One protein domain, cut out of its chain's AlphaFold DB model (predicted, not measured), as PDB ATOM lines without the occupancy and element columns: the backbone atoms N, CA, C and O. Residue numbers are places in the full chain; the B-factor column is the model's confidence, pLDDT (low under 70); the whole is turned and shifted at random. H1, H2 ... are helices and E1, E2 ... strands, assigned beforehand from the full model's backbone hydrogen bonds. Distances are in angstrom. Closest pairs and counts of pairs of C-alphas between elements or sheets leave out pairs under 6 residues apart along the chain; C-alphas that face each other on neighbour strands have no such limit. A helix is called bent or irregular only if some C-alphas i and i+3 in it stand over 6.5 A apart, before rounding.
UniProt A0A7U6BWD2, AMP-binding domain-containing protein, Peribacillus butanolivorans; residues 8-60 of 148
ATOM      1  N   LYS A   8     121.098 125.281 112.716       82.88
ATOM      2  CA  LYS A   8     122.458 125.850 112.698       82.88
ATOM      3  C   LYS A   8     122.466 127.363 112.904       82.88
ATOM      4  O   LYS A   8     123.388 127.894 113.520       82.88
ATOM      5  N   TYR A   9     121.438 128.041 112.406       86.50
ATOM      6  CA  TYR A   9     121.337 129.497 112.386       86.50
ATOM      7  C   TYR A   9     119.946 129.932 112.825       86.50
ATOM      8  O   TYR A   9     118.956 129.285 112.489       86.50
ATOM      9  N   LEU A  10     119.872 131.045 113.546       87.12
ATOM     10  CA  LEU A  10     118.620 131.654 113.964       87.12
ATOM     11  C   LEU A  10     118.700 133.161 113.756       87.12
ATOM     12  O   LEU A  10     119.581 133.804 114.313       87.12
ATOM     13  N   VAL A  11     117.746 133.729 113.024       88.56
ATOM     14  CA  VAL A  11     117.600 135.182 112.885       88.56
ATOM     15  C   VAL A  11     116.355 135.622 113.642       88.56
ATOM     16  O   VAL A  11     115.276 135.066 113.436       88.56
ATOM     17  N   VAL A  12     116.483 136.612 114.524       88.06
ATOM     18  CA  VAL A  12     115.364 137.140 115.317       88.06
ATOM     19  C   VAL A  12     115.345 138.658 115.332       88.06
ATOM     20  O   VAL A  12     116.377 139.316 115.251       88.06
ATOM     21  N   ARG A  13     114.151 139.230 115.493       85.88
ATOM     22  CA  ARG A  13     114.014 140.646 115.847       85.88
ATOM     23  C   ARG A  13     114.416 140.870 117.297       85.88
ATOM     24  O   ARG A  13     114.104 140.021 118.134       85.88
ATOM     25  N   ASN A  14     114.996 142.033 117.600       84.56
ATOM     26  CA  ASN A  14     115.341 142.415 118.974       84.56
ATOM     27  C   ASN A  14     114.163 142.179 119.948       84.56
ATOM     28  O   ASN A  14     114.298 141.447 120.924       84.56
ATOM     29  N   GLU A  15     112.964 142.661 119.613       83.81
ATOM     30  CA  GLU A  15     111.747 142.513 120.436       83.81
ATOM     31  C   GLU A  15     111.403 141.059 120.813       83.81
ATOM     32  O   GLU A  15     110.720 140.794 121.803       83.81
ATOM     33  N   SER A  16     111.854 140.095 120.007       82.94
ATOM     34  CA  SER A  16     111.609 138.666 120.210       82.94
ATOM     35  C   SER A  16     112.836 137.903 120.707       82.94
ATOM     36  O   SER A  16     112.715 136.710 120.988       82.94
ATOM     37  N   ALA A  17     113.988 138.559 120.879       81.69
ATOM     38  CA  ALA A  17     115.233 137.924 121.299       81.69
ATOM     39  C   ALA A  17     115.078 137.189 122.639       81.69
ATOM     40  O   ALA A  17     115.492 136.042 122.761       81.69
ATOM     41  N   ASN A  18     114.363 137.763 123.609       78.81
ATOM     42  CA  ASN A  18     114.171 137.147 124.931       78.81
ATOM     43  C   ASN A  18     113.427 135.795 124.882       78.81
ATOM     44  O   ASN A  18     113.499 135.012 125.827       78.81
ATOM     45  N   LYS A  19     112.717 135.494 123.785       78.69
ATOM     46  CA  LYS A  19     111.992 134.225 123.600       78.69
ATOM     47  C   LYS A  19     112.900 133.084 123.131       78.69
ATOM     48  O   LYS A  19     112.470 131.934 123.137       78.69
ATOM     49  N   THR A  20     114.148 133.363 122.752       75.06
ATOM     50  CA  THR A  20     115.088 132.346 122.249       75.06
ATOM     51  C   THR A  20     115.731 131.510 123.357       75.06
ATOM     52  O   THR A  20     116.340 130.487 123.059       75.06
ATOM     53  N   GLY A  21     115.550 131.870 124.637       65.88
ATOM     54  CA  GLY A  21     116.112 131.131 125.778       65.88
ATOM     55  C   GLY A  21     115.713 129.649 125.830       65.88
ATOM     56  O   GLY A  21     116.481 128.825 126.325       65.88
ATOM     57  N   VAL A  22     114.566 129.291 125.240       63.25
ATOM     58  CA  VAL A  22     114.085 127.903 125.106       63.25
ATOM     59  C   VAL A  22     115.020 127.043 124.243       63.25
ATOM     60  O   VAL A  22     115.132 125.842 124.470       63.25
ATOM     61  N   LEU A  23     115.750 127.647 123.298       63.47
ATOM     62  CA  LEU A  23     116.641 126.925 122.382       63.47
ATOM     63  C   LEU A  23     117.892 126.381 123.077       63.47
ATOM     64  O   LEU A  23     118.441 125.381 122.630       63.47
ATOM     65  N   SER A  24     118.292 126.961 124.217       54.75
ATOM     66  CA  SER A  24     119.461 126.513 124.991       54.75
ATOM     67  C   SER A  24     119.414 125.034 125.414       54.75
ATOM     68  O   SER A  24     120.465 124.467 125.721       54.75
ATOM     69  N   ALA A  25     118.228 124.412 125.399       54.25
ATOM     70  CA  ALA A  25     117.997 123.023 125.786       54.25
ATOM     71  C   ALA A  25     118.071 122.002 124.630       54.25
ATOM     72  O   ALA A  25     118.246 120.818 124.906       54.25
ATOM     73  N   THR A  26     117.948 122.419 123.364       59.34
ATOM     74  CA  THR A  26     117.770 121.498 122.216       59.34
ATOM     75  C   THR A  26     118.772 121.705 121.080       59.34
ATOM     76  O   THR A  26     119.152 120.741 120.422       59.34
ATOM     77  N   SER A  27     119.256 122.929 120.847       64.38
ATOM     78  CA  SER A  27     120.286 123.220 119.837       64.38
ATOM     79  C   SER A  27     121.013 124.531 120.157       64.38
ATOM     80  O   SER A  27     120.437 125.446 120.738       64.38
ATOM     81  N   ARG A  28     122.298 124.656 119.799       72.81
ATOM     82  CA  ARG A  28     123.060 125.914 119.948       72.81
ATOM     83  C   ARG A  28     123.292 126.561 118.577       72.81
ATOM     84  O   ARG A  28     124.401 126.440 118.054       72.81
ATOM     85  N   PRO A  29     122.276 127.203 117.971       83.38
ATOM     86  CA  PRO A  29     122.452 127.896 116.701       83.38
ATOM     87  C   PRO A  29     123.329 129.140 116.873       83.38
ATOM     88  O   PRO A  29     123.375 129.737 117.950       83.38
ATOM     89  N   ARG A  30     123.965 129.586 115.786       86.56
ATOM     90  CA  ARG A  30     124.479 130.960 115.701       86.56
ATOM     91  C   ARG A  30     123.290 131.910 115.575       86.56
ATOM     92  O   ARG A  30     122.450 131.730 114.692       86.56
ATOM     93  N   ILE A  31     123.200 132.874 116.486       88.12
ATOM     94  CA  ILE A  31     122.060 133.785 116.585       88.12
ATOM     95  C   ILE A  31     122.431 135.126 115.960       88.12
ATOM     96  O   ILE A  31     123.427 135.734 116.345       88.12
ATOM     97  N   TYR A  32     121.588 135.598 115.050       89.81
ATOM     98  CA  TYR A  32     121.648 136.934 114.479       89.81
ATOM     99  C   TYR A  32     120.440 137.742 114.940       89.81
ATOM    100  O   TYR A  32     119.300 137.278 114.848       89.81
ATOM    101  N   VAL A  33     120.678 138.953 115.435       89.12
ATOM    102  CA  VAL A  33     119.611 139.856 115.874       89.12
ATOM    103  C   VAL A  33     119.520 141.045 114.929       89.12
ATOM    104  O   VAL A  33     120.512 141.722 114.681       89.12
ATOM    105  N   GLY A  34     118.324 141.287 114.397       87.12
ATOM    106  CA  GLY A  34     118.016 142.459 113.578       87.12
ATOM    107  C   GLY A  34     117.108 143.457 114.301       87.12
ATOM    108  O   GLY A  34     116.260 143.063 115.114       87.12
ATOM    109  N   GLY A  35     117.252 144.737 113.962       78.19
ATOM    110  CA  GLY A  35     116.401 145.836 114.426       78.19
ATOM    111  C   GLY A  35     117.185 146.996 115.044       78.19
ATOM    112  O   GLY A  35     118.250 146.801 115.618       78.19
ATOM    113  N   ASP A  36     116.602 148.192 114.980       69.44
ATOM    114  CA  ASP A  36     117.289 149.464 115.269       69.44
ATOM    115  C   ASP A  36     117.639 149.687 116.750       69.44
ATOM    116  O   ASP A  36     118.427 150.569 117.099       69.44
ATOM    117  N   ASN A  37     117.034 148.913 117.653       65.38
ATOM    118  CA  ASN A  37     117.189 149.102 119.088       65.38
ATOM    119  C   ASN A  37     118.345 148.238 119.625       65.38
ATOM    120  O   ASN A  37     118.406 147.041 119.344       65.38
ATOM    121  N   LYS A  38     119.259 148.818 120.411       62.88
ATOM    122  CA  LYS A  38     120.463 148.117 120.908       62.88
ATOM    123  C   LYS A  38     120.298 147.471 122.282       62.88
ATOM    124  O   LYS A  38     121.144 146.676 122.680       62.88
ATOM    125  N   GLU A  39     119.215 147.759 123.001       67.31
ATOM    126  CA  GLU A  39     118.932 147.089 124.271       67.31
ATOM    127  C   GLU A  39     118.352 145.693 124.020       67.31
ATOM    128  O   GLU A  39     117.145 145.519 123.861       67.31
ATOM    129  N   ILE A  40     119.232 144.691 123.969       72.62
ATOM    130  CA  ILE A  40     118.874 143.272 123.881       72.62
ATOM    131  C   ILE A  40     119.209 142.606 125.220       72.62
ATOM    132  O   ILE A  40     120.323 142.737 125.724       72.62
ATOM    133  N   LYS A  41     118.272 141.836 125.784       70.25
ATOM    134  CA  LYS A  41     118.513 141.000 126.976       70.25
ATOM    135  C   LYS A  41     118.656 139.528 126.584       70.25
ATOM    136  O   LYS A  41     117.827 138.696 126.940       70.25
ATOM    137  N   LEU A  42     119.720 139.207 125.847       75.19
ATOM    138  CA  LEU A  42     120.043 137.834 125.462       75.19
ATOM    139  C   LEU A  42     121.218 137.295 126.278       75.19
ATOM    140  O   LEU A  42     122.277 137.910 126.330       75.19
ATOM    141  N   THR A  43     121.037 136.125 126.888       76.44
ATOM    142  CA  THR A  43     122.106 135.434 127.630       76.44
ATOM    143  C   THR A  43     123.032 134.633 126.706       76.44
ATOM    144  O   THR A  43     124.169 134.344 127.067       76.44
ATOM    145  N   LEU A  44     122.546 134.240 125.524       79.00
ATOM    146  CA  LEU A  44     123.324 133.495 124.533       79.00
ATOM    147  C   LEU A  44     124.158 134.449 123.662       79.00
ATOM    148  O   LEU A  44     123.706 135.567 123.414       79.00
ATOM    149  N   PRO A  45     125.332 134.021 123.158       85.88
ATOM    150  CA  PRO A  45     126.092 134.798 122.182       85.88
ATOM    151  C   PRO A  45     125.273 135.069 120.915       85.88
ATOM    152  O   PRO A  45     124.622 134.161 120.392       85.88
ATOM    153  N   PHE A  46     125.334 136.301 120.412       86.38
ATOM    154  CA  PHE A  46     124.681 136.713 119.172       86.38
ATOM    155  C   PHE A  46     125.521 137.744 118.412       86.38
ATOM    156  O   PHE A  46     126.375 138.413 118.994       86.38
ATOM    157  N   GLU A  47     125.251 137.869 117.117       87.81
ATOM    158  CA  GLU A  47     125.815 138.877 116.215       87.81
ATOM    159  C   GLU A  47     124.674 139.775 115.698       87.81
ATOM    160  O   GLU A  47     123.529 139.324 115.585       87.81
ATOM    161  N   TYR A  48     124.935 141.048 115.393       86.94
ATOM    162  CA  TYR A  48     123.924 141.884 114.742       86.94
ATOM    163  C   TYR A  48     123.858 141.553 113.253       86.94
ATOM    164  O   TYR A  48     124.883 141.424 112.584       86.94
ATOM    165  N   LEU A  49     122.642 141.418 112.724       87.88
ATOM    166  CA  LEU A  49     122.442 141.146 111.302       87.88
ATOM    167  C   LEU A  49     122.957 142.304 110.431       87.88
ATOM    168  O   LEU A  49     123.519 142.061 109.368       87.88
ATOM    169  N   ASP A  50     122.816 143.545 110.901       85.38
ATOM    170  CA  ASP A  50     123.243 144.740 110.164       85.38
ATOM    171  C   ASP A  50     124.766 144.782 109.969       85.38
ATOM    172  O   ASP A  50     125.248 145.116 108.886       85.38
ATOM    173  N   ASP A  51     125.532 144.338 110.971       85.50
ATOM    174  CA  ASP A  51     126.991 144.220 110.867       85.50
ATOM    175  C   ASP A  51     127.390 143.209 109.775       85.50
ATOM    176  O   ASP A  51     128.380 143.405 109.063       85.50
ATOM    177  N   LEU A  52     126.596 142.146 109.595       83.19
ATOM    178  CA  LEU A  52     126.827 141.127 108.570       83.19
ATOM    179  C   LEU A  52     126.520 141.648 107.161       83.19
ATOM    180  O   LEU A  52     127.272 141.359 106.237       83.19
ATOM    181  N   ILE A  53     125.454 142.436 106.989       84.31
ATOM    182  CA  ILE A  53     125.062 143.000 105.683       84.31
ATOM    183  C   ILE A  53     126.157 143.920 105.126       84.31
ATOM    184  O   ILE A  53     126.396 143.951 103.919       84.31
ATOM    185  N   HIS A  54     126.843 144.655 106.001       83.38
ATOM    186  CA  HIS A  54     127.918 145.570 105.614       83.38
ATOM    187  C   HIS A  54     129.300 144.913 105.531       83.38
ATOM    188  O   HIS A  54     130.264 145.565 105.121       83.38
ATOM    189  N   THR A  55     129.407 143.632 105.883       82.44
ATOM    190  CA  THR A  55     130.664 142.890 105.835       82.44
ATOM    191  C   THR A  55     130.666 141.968 104.616       82.44
ATOM    192  O   THR A  55     129.814 141.085 104.524       82.44
ATOM    193  N   PRO A  56     131.615 142.111 103.672       77.00
ATOM    194  CA  PRO A  56     131.709 141.180 102.558       77.00
ATOM    195  C   PRO A  56     131.948 139.766 103.105       77.00
ATOM    196  O   PRO A  56     132.802 139.591 103.984       77.00
ATOM    197  N   PRO A  57     131.211 138.753 102.621       74.12
ATOM    198  CA  PRO A  57     131.360 137.406 103.136       74.12
ATOM    199  C   PRO A  57     132.783 136.908 102.859       74.12
ATOM    200  O   PRO A  57     133.272 136.973 101.730       74.12
ATOM    201  N   LYS A  58     133.463 136.437 103.908       70.06
ATOM    202  CA  LYS A  58     134.732 135.715 103.775       70.06
ATOM    203  C   LYS A  58     134.410 134.265 103.444       70.06
ATOM    204  O   LYS A  58     133.605 133.665 104.148       70.06
ATOM    205  N   ASP A  59     135.032 133.744 102.391       70.75
ATOM    206  CA  ASP A  59     134.962 132.335 101.994       70.75
ATOM    207  C   ASP A  59     133.523 131.847 101.725       70.75
ATOM    208  O   ASP A  59     132.950 131.050 102.468       70.75
ATOM    209  N   VAL A  60     132.913 132.352 100.645       73.62
ATOM    210  CA  VAL A  60     131.604 131.867 100.175       73.62
ATOM    211  C   VAL A  60     131.790 130.518  99.486       73.62
ATOM    212  O   VAL A  60     132.176 130.459  98.320       73.62
TER     213      VAL A  60
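This is residues 8 to 60 of the 148 residues of the protein "AMP-binding domain-containing protein" of Peribacillus butanolivorans (UniProt A0A7U6BWD2). A small parallel sheet, ordered E1 E2 E3, has irregular H1 over one face and short H2 beside the strands on the other; residues 53 to 60 stick out. The 53 printed residues run E1 H1 E2 E3 H2, mixed in class, spanning 31 by 25 by 13 A, only just compact, close to loose: radius of gyration of the C-alphas 11.6 A.

Find C-alpha 9 at (121.337, 129.497, 112.386), where E1, residues 9 to 13, begins. H1, residues 14 to 25, runs 20.7 A; C-alphas 15 and 18 are 7.4 A apart. E2 is residues 30 to 34, E3 46 to 48; H2, 49 to 53, ends at (125.062, 143.000, 105.683).

Beside inner E2, N 10 and O 30 of E1 and E2, and N 47 and O 31 of E3 and E2, are each 2.9 A apart, within hydrogen-bond range. E1, H1, E2 form a strand-helix-strand unit, parallel neighbours with a helix between, its crossover right-handed. H1's height over the sheet is 8.9 A; its closest C-alpha pair to E2 is Asn 14 and Val 33, 5.9 A. H2 touches E2, C-alphas 49 and 34 closest at 5.1 A. H1 has 0 of 8 O i to N i+4 pairs within range, 5 of 9 at i+3; H2 has every i+4 pair.

The printed part has no cut; look for the long link, E2 to E3. Residues 21 to 27 and 36 to 39 have pLDDT under 70.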